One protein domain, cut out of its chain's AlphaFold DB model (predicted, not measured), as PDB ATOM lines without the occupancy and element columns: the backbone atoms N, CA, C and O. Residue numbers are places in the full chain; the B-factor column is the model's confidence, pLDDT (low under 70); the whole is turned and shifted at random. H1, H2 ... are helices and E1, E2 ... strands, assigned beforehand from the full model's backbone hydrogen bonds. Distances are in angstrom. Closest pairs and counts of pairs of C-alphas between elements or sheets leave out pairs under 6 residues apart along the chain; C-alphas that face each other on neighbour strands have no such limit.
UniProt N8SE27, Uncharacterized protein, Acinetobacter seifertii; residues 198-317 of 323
ATOM      1  N   ARG A 198     339.254 150.070 155.914       85.88
ATOM      2  CA  ARG A 198     339.891 150.987 156.876       85.88
ATOM      3  C   ARG A 198     341.262 151.497 156.432       85.88
ATOM      4  O   ARG A 198     341.607 152.639 156.709       85.88
ATOM      5  N   CYS A 199     342.061 150.649 155.783       86.56
ATOM      6  CA  CYS A 199     343.355 151.066 155.237       86.56
ATOM      7  C   CYS A 199     343.167 152.045 154.071       86.56
ATOM      8  O   CYS A 199     343.882 153.039 153.995       86.56
ATOM      9  N   VAL A 200     342.199 151.781 153.189       85.38
ATOM     10  CA  VAL A 200     341.853 152.665 152.067       85.38
ATOM     11  C   VAL A 200     341.307 153.998 152.578       85.38
ATOM     12  O   VAL A 200     341.815 155.039 152.185       85.38
ATOM     13  N   GLU A 201     340.360 153.979 153.517       90.06
ATOM     14  CA  GLU A 201     339.785 155.171 154.154       90.06
ATOM     15  C   GLU A 201     340.859 156.054 154.799       90.06
ATOM     16  O   GLU A 201     340.805 157.277 154.667       90.06
ATOM     17  N   LEU A 202     341.854 155.454 155.466       90.00
ATOM     18  CA  LEU A 202     342.996 156.190 156.009       90.00
ATOM     19  C   LEU A 202     343.748 156.922 154.893       90.00
ATOM     20  O   LEU A 202     343.935 158.132 154.982       90.00
ATOM     21  N   VAL A 203     344.154 156.206 153.843       89.19
ATOM     22  CA  VAL A 203     344.917 156.787 152.726       89.19
ATOM     23  C   VAL A 203     344.117 157.885 152.023       89.19
ATOM     24  O   VAL A 203     344.638 158.977 151.809       89.19
ATOM     25  N   GLU A 204     342.838 157.648 151.729       89.00
ATOM     26  CA  GLU A 204     341.954 158.641 151.112       89.00
ATOM     27  C   GLU A 204     341.778 159.887 151.983       89.00
ATOM     28  O   GLU A 204     341.774 161.007 151.476       89.00
ATOM     29  N   THR A 205     341.634 159.715 153.299       93.12
ATOM     30  CA  THR A 205     341.512 160.840 154.236       93.12
ATOM     31  C   THR A 205     342.787 161.677 154.247       93.12
ATOM     32  O   THR A 205     342.714 162.903 154.188       93.12
ATOM     33  N   LEU A 206     343.955 161.031 154.257       88.44
ATOM     34  CA  LEU A 206     345.238 161.726 154.207       88.44
ATOM     35  C   LEU A 206     345.416 162.500 152.892       88.44
ATOM     36  O   LEU A 206     345.838 163.651 152.932       88.44
ATOM     37  N   LEU A 207     345.028 161.923 151.751       87.81
ATOM     38  CA  LEU A 207     345.090 162.586 150.439       87.81
ATOM     39  C   LEU A 207     344.090 163.744 150.278       87.81
ATOM     40  O   LEU A 207     344.322 164.651 149.486       87.81
ATOM     41  N   LYS A 208     342.980 163.747 151.027       92.69
ATOM     42  CA  LYS A 208     342.038 164.885 151.053       92.69
ATOM     43  C   LYS A 208     342.588 166.086 151.822       92.69
ATOM     44  O   LYS A 208     342.214 167.216 151.526       92.69
ATOM     45  N   ILE A 209     343.428 165.838 152.827       92.50
ATOM     46  CA  ILE A 209     343.982 166.873 153.712       92.50
ATOM     47  C   ILE A 209     345.328 167.378 153.180       92.50
ATOM     48  O   ILE A 209     345.613 168.572 153.237       92.50
ATOM     49  N   HIS A 210     346.155 166.476 152.650       86.94
ATOM     50  CA  HIS A 210     347.501 166.769 152.176       86.94
ATOM     51  C   HIS A 210     347.572 166.611 150.660       86.94
ATOM     52  O   HIS A 210     347.186 165.581 150.120       86.94
ATOM     53  N   SER A 211     348.144 167.603 149.972       82.50
ATOM     54  CA  SER A 211     348.269 167.583 148.508       82.50
ATOM     55  C   SER A 211     349.106 166.413 147.986       82.50
ATOM     56  O   SER A 211     348.932 166.007 146.842       82.50
ATOM     57  N   ARG A 212     350.048 165.910 148.800       84.31
ATOM     58  CA  ARG A 212     350.899 164.746 148.529       84.31
ATOM     59  C   ARG A 212     351.296 164.077 149.845       84.31
ATOM     60  O   ARG A 212     351.629 164.763 150.813       84.31
ATOM     61  N   ILE A 213     351.335 162.749 149.855       85.75
ATOM     62  CA  ILE A 213     351.804 161.951 150.995       85.75
ATOM     63  C   ILE A 213     353.067 161.172 150.623       85.75
ATOM     64  O   ILE A 213     353.207 160.703 149.496       85.75
ATOM     65  N   LEU A 214     353.982 161.038 151.579       84.06
ATOM     66  CA  LEU A 214     355.147 160.160 151.503       84.06
ATOM     67  C   LEU A 214     354.863 158.904 152.331       84.06
ATOM     68  O   LEU A 214     354.410 159.010 153.472       84.06
ATOM     69  N   VAL A 215     355.137 157.725 151.772       83.00
ATOM     70  CA  VAL A 215     354.955 156.441 152.461       83.00
ATOM     71  C   VAL A 215     356.314 155.818 152.747       83.00
ATOM     72  O   VAL A 215     357.068 155.507 151.828       83.00
ATOM     73  N   VAL A 216     356.608 155.591 154.024       79.19
ATOM     74  CA  VAL A 216     357.813 154.895 154.477       79.19
ATOM     75  C   VAL A 216     357.420 153.499 154.940       79.19
ATOM     76  O   VAL A 216     356.737 153.340 155.955       79.19
ATOM     77  N   ARG A 217     357.848 152.481 154.189       81.38
ATOM     78  CA  ARG A 217     357.681 151.076 154.566       81.38
ATOM     79  C   ARG A 217     358.860 150.620 155.419       81.38
ATOM     80  O   ARG A 217     360.010 150.779 155.024       81.38
ATOM     81  N   VAL A 218     358.548 150.022 156.559       75.81
ATOM     82  CA  VAL A 218     359.488 149.442 157.508       75.81
ATOM     83  C   VAL A 218     359.151 147.973 157.680       75.81
ATOM     84  O   VAL A 218     358.133 147.637 158.288       75.81
ATOM     85  N   ASP A 219     360.005 147.098 157.167       76.19
ATOM     86  CA  ASP A 219     359.874 145.667 157.429       76.19
ATOM     87  C   ASP A 219     360.713 145.273 158.640       76.19
ATOM     88  O   ASP A 219     361.906 145.563 158.705       76.19
ATOM     89  N   LEU A 220     360.068 144.606 159.590       74.88
ATOM     90  CA  LEU A 220     360.645 144.107 160.828       74.88
ATOM     91  C   LEU A 220     360.572 142.585 160.823       74.88
ATOM     92  O   LEU A 220     359.490 142.018 160.699       74.88
ATOM     93  N   GLY A 221     361.700 141.912 161.003       74.88
ATOM     94  CA  GLY A 221     361.755 140.460 161.110       74.88
ATOM     95  C   GLY A 221     363.053 140.006 161.756       74.88
ATOM     96  O   GLY A 221     364.001 140.784 161.881       74.88
ATOM     97  N   LEU A 222     363.091 138.744 162.171       73.94
ATOM     98  CA  LEU A 222     364.300 138.143 162.719       73.94
ATOM     99  C   LEU A 222     365.316 137.895 161.601       73.94
ATOM    100  O   LEU A 222     365.008 137.241 160.602       73.94
ATOM    101  N   ILE A 223     366.540 138.387 161.788       69.25
ATOM    102  CA  ILE A 223     367.662 138.038 160.917       69.25
ATOM    103  C   ILE A 223     368.076 136.609 161.254       69.25
ATOM    104  O   ILE A 223     368.361 136.287 162.407       69.25
ATOM    105  N   ARG A 224     368.111 135.749 160.238       72.00
ATOM    106  CA  ARG A 224     368.553 134.361 160.365       72.00
ATOM    107  C   ARG A 224     369.676 134.104 159.380       72.00
ATOM    108  O   ARG A 224     369.607 134.553 158.235       72.00
ATOM    109  N   ASP A 225     370.701 133.388 159.823       73.00
ATOM    110  CA  ASP A 225     371.752 132.946 158.917       73.00
ATOM    111  C   ASP A 225     371.191 131.930 157.891       73.00
ATOM    112  O   ASP A 225     370.192 131.247 158.162       73.00
ATOM    113  N   PRO A 226     371.799 131.812 156.694       72.38
ATOM    114  CA  PRO A 226     371.313 130.900 155.659       72.38
ATOM    115  C   PRO A 226     371.256 129.425 156.085       72.38
ATOM    116  O   PRO A 226     370.365 128.700 155.644       72.38
ATOM    117  N   ALA A 227     372.166 128.971 156.954       75.94
ATOM    118  CA  ALA A 227     372.168 127.592 157.434       75.94
ATOM    119  C   ALA A 227     370.944 127.321 158.323       75.94
ATOM    120  O   ALA A 227     370.301 126.278 158.197       75.94
ATOM    121  N   LYS A 228     370.556 128.291 159.155       74.94
ATOM    122  CA  LYS A 228     369.351 128.242 159.976       74.94
ATOM    123  C   LYS A 228     368.087 128.302 159.129       74.94
ATOM    124  O   LYS A 228     367.161 127.541 159.397       74.94
ATOM    125  N   LEU A 229     368.046 129.142 158.091       72.00
ATOM    126  CA  LEU A 229     366.930 129.174 157.134       72.00
ATOM    127  C   LEU A 229     366.747 127.819 156.440       72.00
ATOM    128  O   LEU A 229     365.632 127.301 156.392       72.00
ATOM    129  N   GLN A 230     367.839 127.209 155.975       74.62
ATOM    130  CA  GLN A 230     367.812 125.881 155.363       74.62
ATOM    131  C   GLN A 230     367.358 124.803 156.357       74.62
ATOM    132  O   GLN A 230     366.544 123.951 156.004       74.62
ATOM    133  N   GLN A 231     367.843 124.850 157.602       76.06
ATOM    134  CA  GLN A 231     367.425 123.936 158.666       76.06
ATOM    135  C   GLN A 231     365.920 124.060 158.950       76.06
ATOM    136  O   GLN A 231     365.235 123.049 159.074       76.06
ATOM    137  N   LEU A 232     365.396 125.286 159.044       71.69
ATOM    138  CA  LEU A 232     363.976 125.540 159.301       71.69
ATOM    139  C   LEU A 232     363.093 125.083 158.139       71.69
ATOM    140  O   LEU A 232     362.049 124.481 158.377       71.69
ATOM    141  N   ALA A 233     363.539 125.293 156.898       70.12
ATOM    142  CA  ALA A 233     362.814 124.858 155.710       70.12
ATOM    143  C   ALA A 233     362.537 123.344 155.712       70.12
ATOM    144  O   ALA A 233     361.474 122.920 155.269       70.12
ATOM    145  N   ILE A 234     363.441 122.528 156.264       71.75
ATOM    146  CA  ILE A 234     363.298 121.061 156.315       71.75
ATOM    147  C   ILE A 234     362.836 120.518 157.678       71.75
ATOM    148  O   ILE A 234     362.578 119.322 157.796       71.75
ATOM    149  N   SER A 235     362.738 121.366 158.706       69.88
ATOM    150  CA  SER A 235     362.394 120.944 160.069       69.88
ATOM    151  C   SER A 235     360.902 120.632 160.221       69.88
ATOM    152  O   SER A 235     360.040 121.353 159.713       69.88
ATOM    153  N   THR A 236     360.592 119.577 160.977       62.28
ATOM    154  CA  THR A 236     359.227 119.260 161.424       62.28
ATOM    155  C   THR A 236     358.814 120.085 162.643       62.28
ATOM    156  O   THR A 236     357.636 120.404 162.773       62.28
ATOM    157  N   ASP A 237     359.768 120.508 163.480       57.66
ATOM    158  CA  ASP A 237     359.553 121.246 164.740       57.66
ATOM    159  C   ASP A 237     359.646 122.763 164.545       57.66
ATOM    160  O   ASP A 237     360.219 123.511 165.337       57.66
ATOM    161  N   PHE A 238     359.062 123.234 163.449       56.16
ATOM    162  CA  PHE A 238     359.061 124.641 163.062       56.16
ATOM    163  C   PHE A 238     358.375 125.564 164.103       56.16
ATOM    164  O   PHE A 238     358.605 126.771 164.132       56.16
ATOM    165  N   ALA A 239     357.568 125.002 165.008       49.59
ATOM    166  CA  ALA A 239     356.779 125.724 166.001       49.59
ATOM    167  C   ALA A 239     357.537 126.131 167.284       49.59
ATOM    168  O   ALA A 239     356.906 126.277 168.327       49.59
ATOM    169  N   GLN A 240     358.835 126.458 167.229       51.06
ATOM    170  CA  GLN A 240     359.469 127.290 168.280       51.06
ATOM    171  C   GLN A 240     359.015 128.768 168.202       51.06
ATOM    172  O   GLN A 240     359.735 129.696 168.561       51.06
ATOM    173  N   ALA A 241     357.785 128.983 167.728       53.09
ATOM    174  CA  ALA A 241     357.163 130.271 167.494       53.09
ATOM    175  C   ALA A 241     356.841 131.014 168.793       53.09
ATOM    176  O   ALA A 241     356.636 132.216 168.732       53.09
ATOM    177  N   GLU A 242     356.793 130.350 169.952       53.03
ATOM    178  CA  GLU A 242     356.427 131.021 171.207       53.03
ATOM    179  C   GLU A 242     357.490 132.046 171.628       53.03
ATOM    180  O   GLU A 242     357.162 133.226 171.739       53.03
ATOM    181  N   HIS A 243     358.765 131.646 171.728       57.75
ATOM    182  CA  HIS A 243     359.862 132.570 172.062       57.75
ATOM    183  C   HIS A 243     360.060 133.658 170.997       57.75
ATOM    184  O   HIS A 243     360.226 134.831 171.332       57.75
ATOM    185  N   ASP A 244     359.970 133.299 169.713       68.25
ATOM    186  CA  ASP A 244     360.048 134.274 168.622       68.25
ATOM    187  C   ASP A 244     358.853 135.245 168.649       68.25
ATOM    188  O   ASP A 244     359.012 136.423 168.329       68.25
ATOM    189  N   SER A 245     357.656 134.792 169.048       67.31
ATOM    190  CA  SER A 245     356.463 135.644 169.137       67.31
ATOM    191  C   SER A 245     356.559 136.654 170.269       67.31
ATOM    192  O   SER A 245     356.235 137.822 170.058       67.31
ATOM    193  N   GLU A 246     357.041 136.227 171.437       72.56
ATOM    194  CA  GLU A 246     357.217 137.090 172.602       72.56
ATOM    195  C   GLU A 246     358.283 138.139 172.304       72.56
ATOM    196  O   GLU A 246     358.022 139.338 172.419       72.56
ATOM    197  N   PHE A 247     359.433 137.706 171.778       75.81
ATOM    198  CA  PHE A 247     360.492 138.618 171.365       75.81
ATOM    199  C   PHE A 247     360.014 139.611 170.299       75.81
ATOM    200  O   PHE A 247     360.302 140.807 170.397       75.81
ATOM    201  N   MET A 248     359.266 139.160 169.286       76.50
ATOM    202  CA  MET A 248     358.737 140.046 168.246       76.50
ATOM    203  C   MET A 248     357.698 141.019 168.799       76.50
ATOM    204  O   MET A 248     357.727 142.197 168.451       76.50
ATOM    205  N   GLN A 249     356.808 140.575 169.684       76.19
ATOM    206  CA  GLN A 249     355.828 141.443 170.330       76.19
ATOM    207  C   GLN A 249     356.505 142.530 171.163       76.19
ATOM    208  O   GLN A 249     356.175 143.707 171.006       76.19
ATOM    209  N   GLU A 250     357.460 142.160 172.013       78.19
ATOM    210  CA  GLU A 250     358.241 143.134 172.768       78.19
ATOM    211  C   GLU A 250     358.992 144.086 171.839       78.19
ATOM    212  O   GLU A 250     359.048 145.287 172.087       78.19
ATOM    213  N   SER A 251     359.532 143.567 170.739       77.25
ATOM    214  CA  SER A 251     360.231 144.365 169.737       77.25
ATOM    215  C   SER A 251     359.315 145.374 169.052       77.25
ATOM    216  O   SER A 251     359.705 146.530 168.908       77.25
ATOM    217  N   PHE A 252     358.083 144.997 168.696       77.94
ATOM    218  CA  PHE A 252     357.092 145.939 168.170       77.94
ATOM    219  C   PHE A 252     356.695 146.993 169.206       77.94
ATOM    220  O   PHE A 252     356.531 148.154 168.839       77.94
ATOM    221  N   ILE A 253     356.559 146.620 170.484       78.81
ATOM    222  CA  ILE A 253     356.267 147.570 171.568       78.81
ATOM    223  C   ILE A 253     357.422 148.565 171.712       78.81
ATOM    224  O   ILE A 253     357.193 149.770 171.641       78.81
ATOM    225  N   ARG A 254     358.664 148.073 171.813       78.31
ATOM    226  CA  ARG A 254     359.873 148.908 171.884       78.31
ATOM    227  C   ARG A 254     359.992 149.830 170.675       78.31
ATOM    228  O   ARG A 254     360.253 151.017 170.841       78.31
ATOM    229  N   PHE A 255     359.765 149.308 169.471       77.81
ATOM    230  CA  PHE A 255     359.799 150.098 168.243       77.81
ATOM    231  C   PHE A 255     358.714 151.180 168.238       77.81
ATOM    232  O   PHE A 255     358.996 152.335 167.927       77.81
ATOM    233  N   TYR A 256     357.486 150.836 168.631       77.06
ATOM    234  CA  TYR A 256     356.386 151.792 168.729       77.06
ATOM    235  C   TYR A 256     356.672 152.886 169.759       77.06
ATOM    236  O   TYR A 256     356.451 154.062 169.479       77.06
ATOM    237  N   ASP A 257     357.206 152.540 170.927       76.69
ATOM    238  CA  ASP A 257     357.559 153.534 171.938       76.69
ATOM    239  C   ASP A 257     358.716 154.425 171.471       76.69
ATOM    240  O   ASP A 257     358.609 155.648 171.551       76.69
ATOM    241  N   ALA A 258     359.757 153.856 170.856       74.38
ATOM    242  CA  ALA A 258     360.829 154.629 170.230       74.38
ATOM    243  C   ALA A 258     360.308 155.558 169.119       74.38
ATOM    244  O   ALA A 258     360.773 156.693 168.993       74.38
ATOM    245  N   SER A 259     359.304 155.116 168.350       74.50
ATOM    246  CA  SER A 259     358.701 155.902 167.267       74.50
ATOM    247  C   SER A 259     358.063 157.208 167.753       74.50
ATOM    248  O   SER A 259     358.058 158.196 167.026       74.50
ATOM    249  N   LYS A 260     357.610 157.269 169.014       73.94
ATOM    250  CA  LYS A 260     357.052 158.491 169.621       73.94
ATOM    251  C   LYS A 260     358.112 159.548 169.926       73.94
ATOM    252  O   LYS A 260     357.789 160.728 170.057       73.94
ATOM    253  N   HIS A 261     359.368 159.132 170.066       76.75
ATOM    254  CA  HIS A 261     360.473 159.995 170.483       76.75
ATOM    255  C   HIS A 261     361.458 160.302 169.351       76.75
ATOM    256  O   HIS A 261     362.289 161.197 169.495       76.75
ATOM    257  N   ASN A 262     361.346 159.613 168.215       74.75
ATOM    258  CA  ASN A 262     362.162 159.853 167.030       74.75
ATOM    259  C   ASN A 262     361.364 160.589 165.938       74.75
ATOM    260  O   ASN A 262     360.275 161.107 166.177       74.75
ATOM    261  N   GLN A 263     361.929 160.679 164.737       71.31
ATOM    262  CA  GLN A 263     361.313 161.402 163.626       71.31
ATOM    263  C   GLN A 263     359.978 160.774 163.159       71.31
ATOM    264  O   GLN A 263     359.123 161.485 162.639       71.31
ATOM    265  N   LEU A 264     359.722 159.485 163.430       75.06
ATOM    266  CA  LEU A 264     358.438 158.829 163.138       75.06
ATOM    267  C   LEU A 264     357.255 159.458 163.888       75.06
ATOM    268  O   LEU A 264     356.114 159.264 163.476       75.06
ATOM    269  N   LYS A 265     357.497 160.259 164.934       79.81
ATOM    270  CA  LYS A 265     356.451 161.025 165.631       79.81
ATOM    271  C   LYS A 265     355.721 162.021 164.725       79.81
ATOM    272  O   LYS A 265     354.646 162.484 165.082       79.81
ATOM    273  N   GLN A 266     356.327 162.378 163.590       84.25
ATOM    274  CA  GLN A 266     355.745 163.264 162.579       84.25
ATOM    275  C   GLN A 266     354.828 162.518 161.601       84.25
ATOM    276  O   GLN A 266     354.239 163.141 160.718       84.25
ATOM    277  N   ALA A 267     354.695 161.194 161.732       86.75
ATOM    278  CA  ALA A 267     353.804 160.427 160.882       86.75
ATOM    279  C   ALA A 267     352.343 160.844 161.103       86.75
ATOM    280  O   ALA A 267     351.841 160.874 162.226       86.75
ATOM    281  N   LEU A 268     351.648 161.097 160.000       88.44
ATOM    282  CA  LEU A 268     350.220 161.398 159.926       88.44
ATOM    283  C   LEU A 268     349.355 160.177 160.271       88.44
ATOM    284  O   LEU A 268     348.201 160.304 160.674       88.44
ATOM    285  N   GLY A 269     349.907 158.979 160.091       86.75
ATOM    286  CA  GLY A 269     349.248 157.715 160.379       86.75
ATOM    287  C   GLY A 269     350.158 156.529 160.083       86.75
ATOM    288  O   GLY A 269     351.256 156.693 159.543       86.75
ATOM    289  N   TYR A 270     349.694 155.325 160.425       87.31
ATOM    290  CA  TYR A 270     350.399 154.094 160.083       87.31
ATOM    291  C   TYR A 270     349.462 152.909 159.827       87.31
ATOM    292  O   TYR A 270     348.351 152.844 160.357       87.31
ATOM    293  N   ILE A 271     349.946 151.935 159.054       86.50
ATOM    294  CA  ILE A 271     349.355 150.598 158.905       86.50
ATOM    295  C   ILE A 271     350.389 149.570 159.362       86.50
ATOM    296  O   ILE A 271     351.524 149.598 158.900       86.50
ATOM    297  N   LEU A 272     349.996 148.646 160.240       83.50
ATOM    298  CA  LEU A 272     350.812 147.503 160.659       83.50
ATOM    299  C   LEU A 272     350.177 146.209 160.147       83.50
ATOM    300  O   LEU A 272     349.020 145.913 160.453       83.50
ATOM    301  N   ARG A 273     350.953 145.410 159.415       82.75
ATOM    302  CA  ARG A 273     350.587 144.066 158.965       82.75
ATOM    303  C   ARG A 273     351.578 143.065 159.539       82.75
ATOM    304  O   ARG A 273     352.751 143.138 159.213       82.75
ATOM    305  N   ILE A 274     351.108 142.151 160.382       77.38
ATOM    306  CA  ILE A 274     351.930 141.082 160.964       77.38
ATOM    307  C   ILE A 274     351.682 139.799 160.178       77.38
ATOM    308  O   ILE A 274     350.532 139.446 159.904       77.38
ATOM    309  N   GLU A 275     352.759 139.109 159.843       73.81
ATOM    310  CA  GLU A 275     352.772 137.868 159.087       73.81
ATOM    311  C   GLU A 275     353.601 136.808 159.801       73.81
ATOM    312  O   GLU A 275     354.420 137.102 160.673       73.81
ATOM    313  N   HIS A 276     353.372 135.552 159.426       72.25
ATOM    314  CA  HIS A 276     354.158 134.432 159.907       72.25
ATOM    315  C   HIS A 276     354.388 133.438 158.775       72.25
ATOM    316  O   HIS A 276     353.426 132.853 158.271       72.25
ATOM    317  N   THR A 277     355.647 133.205 158.407       68.12
ATOM    318  CA  THR A 277     356.014 132.193 157.403       68.12
ATOM    319  C   THR A 277     356.893 131.087 158.013       68.12
ATOM    320  O   THR A 277     357.651 131.379 158.935       68.12
ATOM    321  N   PRO A 278     356.831 129.842 157.489       62.97
ATOM    322  CA  PRO A 278     357.689 128.675 157.758       62.97
ATOM    323  C   PRO A 278     359.198 128.897 157.879       62.97
ATOM    324  O   PRO A 278     359.929 128.015 158.302       62.97
ATOM    325  N   THR A 279     359.703 130.044 157.458       65.50
ATOM    326  CA  THR A 279     361.139 130.267 157.303       65.50
ATOM    327  C   THR A 279     361.582 131.608 157.862       65.50
ATOM    328  O   THR A 279     362.656 131.667 158.457       65.50
ATOM    329  N   LYS A 280     360.757 132.667 157.765       66.06
ATOM    330  CA  LYS A 280     361.000 133.979 158.404       66.06
ATOM    331  C   LYS A 280     360.369 134.108 159.793       66.06
ATOM    332  O   LYS A 280     360.755 134.985 160.553       66.06
ATOM    333  N   GLY A 281     359.473 133.193 160.178       69.94
ATOM    334  CA  GLY A 281     358.737 133.288 161.444       69.94
ATOM    335  C   GLY A 281     357.863 134.543 161.485       69.94
ATOM    336  O   GLY A 281     357.429 135.027 160.435       69.94
ATOM    337  N   PHE A 282     357.607 135.068 162.687       74.00
ATOM    338  CA  PHE A 282     356.889 136.332 162.862       74.00
ATOM    339  C   PHE A 282     357.678 137.503 162.274       74.00
ATOM    340  O   PHE A 282     358.834 137.734 162.615       74.00
ATOM    341  N   HIS A 283     357.021 138.275 161.417       76.56
ATOM    342  CA  HIS A 283     357.541 139.522 160.873       76.56
ATOM    343  C   HIS A 283     356.400 140.517 160.667       76.56
ATOM    344  O   HIS A 283     355.224 140.153 160.677       76.56
ATOM    345  N   GLY A 284     356.727 141.798 160.547       77.25
ATOM    346  CA  GLY A 284     355.753 142.865 160.390       77.25
ATOM    347  C   GLY A 284     356.160 143.860 159.325       77.25
ATOM    348  O   GLY A 284     357.320 144.233 159.221       77.25
ATOM    349  N   HIS A 285     355.175 144.321 158.573       82.94
ATOM    350  CA  HIS A 285     355.287 145.399 157.609       82.94
ATOM    351  C   HIS A 285     354.563 146.615 158.175       82.94
ATOM    352  O   HIS A 285     353.343 146.582 158.374       82.94
ATOM    353  N   LEU A 286     355.314 147.670 158.465       82.81
ATOM    354  CA  LEU A 286     354.783 148.940 158.932       82.81
ATOM    355  C   LEU A 286     354.845 149.946 157.793       82.81
ATOM    356  O   LEU A 286     355.880 150.113 157.166       82.81
ATOM    357  N   TYR A 287     353.746 150.636 157.542       85.19
ATOM    358  CA  TYR A 287     353.656 151.691 156.544       85.19
ATOM    359  C   TYR A 287     353.351 152.979 157.286       85.19
ATOM    360  O   TYR A 287     352.246 153.119 157.803       85.19
ATOM    361  N   TYR A 288     354.321 153.881 157.376       85.62
ATOM    362  CA  TYR A 288     354.150 155.209 157.959       85.62
ATOM    363  C   TYR A 288     353.850 156.226 156.865       85.62
ATOM    364  O   TYR A 288     354.488 156.216 155.814       85.62
ATOM    365  N   PHE A 289     352.899 157.115 157.131       86.25
ATOM    366  CA  PHE A 289     352.483 158.159 156.201       86.25
ATOM    367  C   PHE A 289     352.955 159.519 156.698       86.25
ATOM    368  O   PHE A 289     352.746 159.846 157.860       86.25
ATOM    369  N   PHE A 290     353.546 160.324 155.823       86.25
ATOM    370  CA  PHE A 290     354.066 161.657 156.125       86.25
ATOM    371  C   PHE A 290     353.546 162.682 155.118       86.25
ATOM    372  O   PHE A 290     353.186 162.328 153.994       86.25
ATOM    373  N   ASN A 291     353.539 163.963 155.491       86.94
ATOM    374  CA  ASN A 291     353.273 165.039 154.541       86.94
ATOM    375  C   ASN A 291     354.501 165.231 153.642       86.94
ATOM    376  O   ASN A 291     355.566 165.631 154.114       86.94
ATOM    377  N   ALA A 292     354.364 164.972 152.341       81.81
ATOM    378  CA  ALA A 292     355.499 165.055 151.423       81.81
ATOM    379  C   ALA A 292     356.003 166.498 151.219       81.81
ATOM    380  O   ALA A 292     357.140 166.700 150.797       81.81
ATOM    381  N   ASN A 293     355.190 167.511 151.534       80.94
ATOM    382  CA  ASN A 293     355.614 168.910 151.436       80.94
ATOM    383  C   ASN A 293     356.651 169.285 152.508       80.94
ATOM    384  O   ASN A 293     357.526 170.113 152.246       80.94
ATOM    385  N   ASP A 294     356.575 168.638 153.674       77.81
ATOM    386  CA  ASP A 294     357.445 168.887 154.830       77.81
ATOM    387  C   ASP A 294     358.697 167.992 154.805       77.81
ATOM    388  O   ASP A 294     359.697 168.263 155.471       77.81
ATOM    389  N   HIS A 295     358.662 166.923 154.004       66.88
ATOM    390  CA  HIS A 295     359.662 165.862 153.987       66.88
ATOM    391  C   HIS A 295     360.047 165.517 152.545       66.88
ATOM    392  O   HIS A 295     359.466 164.627 151.932       66.88
ATOM    393  N   ARG A 296     361.032 166.247 151.997       57.91
ATOM    394  CA  ARG A 296     361.452 166.146 150.585       57.91
ATOM    395  C   ARG A 296     362.513 165.075 150.286       57.91
ATOM    396  O   ARG A 296     362.864 164.915 149.122       57.91
ATOM    397  N   GLU A 297     363.040 164.367 151.288       57.75
ATOM    398  CA  GLU A 297     364.168 163.437 151.104       57.75
ATOM    399  C   GLU A 297     363.896 162.027 151.646       57.75
ATOM    400  O   GLU A 297     364.048 161.754 152.837       57.75
ATOM    401  N   ASP A 298     363.580 161.102 150.742       54.44
ATOM    402  CA  ASP A 298     363.321 159.682 151.031       54.44
ATOM    403  C   ASP A 298     364.555 158.967 151.630       54.44
ATOM    404  O   ASP A 298     364.446 158.100 152.499       54.44
ATOM    405  N   ILE A 299     365.755 159.374 151.196       52.88
ATOM    406  CA  ILE A 299     367.049 158.785 151.590       52.88
ATOM    407  C   ILE A 299     367.390 159.109 153.054       52.88
ATOM    408  O   ILE A 299     367.944 158.275 153.778       52.88
ATOM    409  N   THR A 300     367.022 160.302 153.519       53.97
ATOM    410  CA  THR A 300     367.325 160.781 154.875       53.97
ATOM    411  C   THR A 300     366.519 160.007 155.924       53.97
ATOM    412  O   THR A 300     367.061 159.627 156.964       53.97
ATOM    413  N   TRP A 301     365.273 159.639 155.615       56.25
ATOM    414  CA  TRP A 301     364.440 158.790 156.476       56.25
ATOM    415  C   TRP A 301     364.937 157.346 156.576       56.25
ATOM    416  O   TRP A 301     364.978 156.794 157.679       56.25
ATOM    417  N   GLY A 302     365.391 156.757 155.464       51.94
ATOM    418  CA  GLY A 302     366.008 155.425 155.463       51.94
ATOM    419  C   GLY A 302     367.233 155.347 156.383       51.94
ATOM    420  O   GLY A 302     367.342 154.441 157.208       51.94
ATOM    421  N   ASN A 303     368.112 156.352 156.330       48.56
ATOM    422  CA  ASN A 303     369.312 156.416 157.172       48.56
ATOM    423  C   ASN A 303     369.009 156.625 158.669       48.56
ATOM    424  O   ASN A 303     369.733 156.111 159.525       48.56
ATOM    425  N   ILE A 304     367.944 157.358 159.009       52.41
ATOM    426  CA  ILE A 304     367.540 157.624 160.402       52.41
ATOM    427  C   ILE A 304     366.932 156.380 161.065       52.41
ATOM    428  O   ILE A 304     367.170 156.135 162.251       52.41
ATOM    429  N   LEU A 305     366.177 155.578 160.310       53.00
ATOM    430  CA  LEU A 305     365.576 154.339 160.814       53.00
ATOM    431  C   LEU A 305     366.621 153.245 161.051       53.00
ATOM    432  O   LEU A 305     366.557 152.547 162.061       53.00
ATOM    433  N   LEU A 306     367.642 153.167 160.193       49.81
ATOM    434  CA  LEU A 306     368.757 152.229 160.345       49.81
ATOM    435  C   LEU A 306     369.640 152.528 161.570       49.81
ATOM    436  O   LEU A 306     370.163 151.601 162.177       49.81
ATOM    437  N   ARG A 307     369.799 153.800 161.961       43.41
ATOM    438  CA  ARG A 307     370.662 154.193 163.096       43.41
ATOM    439  C   ARG A 307     370.051 153.952 164.479       43.41
ATOM    440  O   ARG A 307     370.800 153.854 165.444       43.41
ATOM    441  N   ASN A 308     368.724 153.862 164.585       44.59
ATOM    442  CA  ASN A 308     368.019 153.733 165.870       44.59
ATOM    443  C   ASN A 308     367.445 152.324 166.127       44.59
ATOM    444  O   ASN A 308     366.941 152.061 167.218       44.59
ATOM    445  N   GLY A 309     367.511 151.418 165.145       39.56
ATOM    446  CA  GLY A 309     367.060 150.028 165.251       39.56
ATOM    447  C   GLY A 309     368.179 149.089 165.698       39.56
ATOM    448  O   GLY A 309     368.737 148.353 164.890       39.56
ATOM    449  N   GLY A 310     368.533 149.098 166.984       35.34
ATOM    450  CA  GLY A 310     369.353 148.024 167.548       35.34
ATOM    451  C   GLY A 310     368.630 146.676 167.410       35.34
ATOM    452  O   GLY A 310     367.468 146.568 167.793       35.34
ATOM    453  N   LEU A 311     369.307 145.669 166.838       33.41
ATOM    454  CA  LEU A 311     368.855 144.277 166.614       33.41
ATOM    455  C   LEU A 311     367.597 144.048 165.739       33.41
ATOM    456  O   LEU A 311     367.382 142.916 165.313       33.41
ATOM    457  N   LEU A 312     366.822 145.082 165.393       34.22
ATOM    458  CA  LEU A 312     365.789 145.041 164.351       34.22
ATOM    459  C   LEU A 312     366.153 145.988 163.219       34.22
ATOM    460  O   LEU A 312     366.090 147.208 163.379       34.22
ATOM    461  N   GLN A 313     366.487 145.430 162.060       40.78
ATOM    462  CA  GLN A 313     366.837 146.239 160.904       40.78
ATOM    463  C   GLN A 313     365.679 146.321 159.913       40.78
ATOM    464  O   GLN A 313     365.077 145.325 159.528       40.78
ATOM    465  N   THR A 314     365.383 147.565 159.551       36.25
ATOM    466  CA  THR A 314     364.322 148.006 158.649       36.25
ATOM    467  C   THR A 314     364.668 147.645 157.204       36.25
ATOM    468  O   THR A 314     365.648 148.173 156.680       36.25
ATOM    469  N   ILE A 315     363.870 146.805 156.534       34.16
ATOM    470  CA  ILE A 315     363.920 146.717 155.061       34.16
ATOM    471  C   ILE A 315     363.010 147.815 154.505       34.16
ATOM    472  O   ILE A 315     361.822 147.879 154.828       34.16
ATOM    473  N   LEU A 316     363.599 148.711 153.711       29.39
ATOM    474  CA  LEU A 316     362.905 149.804 153.040       29.39
ATOM    475  C   LEU A 316     362.463 149.325 151.650       29.39
ATOM    476  O   LEU A 316     363.226 149.373 150.688       29.39
ATOM    477  N   GLY A 317     361.229 148.840 151.537       27.42
ATOM    478  CA  GLY A 317     360.599 148.595 150.241       27.42
ATOM    479  C   GLY A 317     359.952 149.875 149.712       27.42
ATOM    480  O   GLY A 317     358.862 150.230 150.159       27.42
TER     481      GLY A 317
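AT A GLANCE: This is residues 198 to 317 of the 323 residues of an uncharacterized protein of Acinetobacter seifertii (UniProt N8SE27). A long, narrow, twisted sheet of three strands has the long helix H3 running along one face, while H1 packs by E2 and E3 and H5 packs beside the edge strand E1. H2 lies beyond one end of the sheet. The printed part has 120 residues, mixed in class, in the order H1 E1 H2 H3 H4 E2 E3 H5; the sheet runs E1 - E3 - E2, all antiparallel. It is only just loose, close to compact, with a radius of gyration of the C-alphas of 16.4 A, and elongated, spanning 51 by 31 by 22 A.

IN THESE COORDINATES: Find C-alpha 198 at (339.891, 150.987, 156.876), where H1 begins, residues 198 to 209. E1 follows, residues 213 to 221, 25.8 A long, then H2, 226 to 234. H3 runs 30.1 A from C-alpha 241 at (357.163, 130.271, 167.494) to 261; H4 is 263 to 266. E2 spans 269 to 277, 26.6 A, E3 281 to 291, 32.9 A, and H5 298 to 308.

HOW THE PARTS SIT: Look at N 218 and O 286, 2.7 A apart, between E1 and E3, and at N 285 and O 273, 2.8 A, in the hairpin E2 and E3. H3 is on the sheet at a height of 9.5 A, along the strands; C-alphas 245 and 282 are its closest to E3, 6.3 A. H1 is on it at 9.3 A. H4 only grazes it; H5 comes closest to E1 at C-alphas 301 and 216, 7.9 A. H2 is not on it. Every O i to N i+4 pair is within hydrogen-bond range in H1 and H2, 16 of 17 in H3 and 6 of 7 in H5; H4 is too short for one.

THE WHOLE: The farthest C-alphas, Ser 211 and Thr 236, are 51.2 A apart. The printed part has no cut and no long link. Confidence is under 70 at residues 223, 235 to 245, 277 to 281 and 295 to 317.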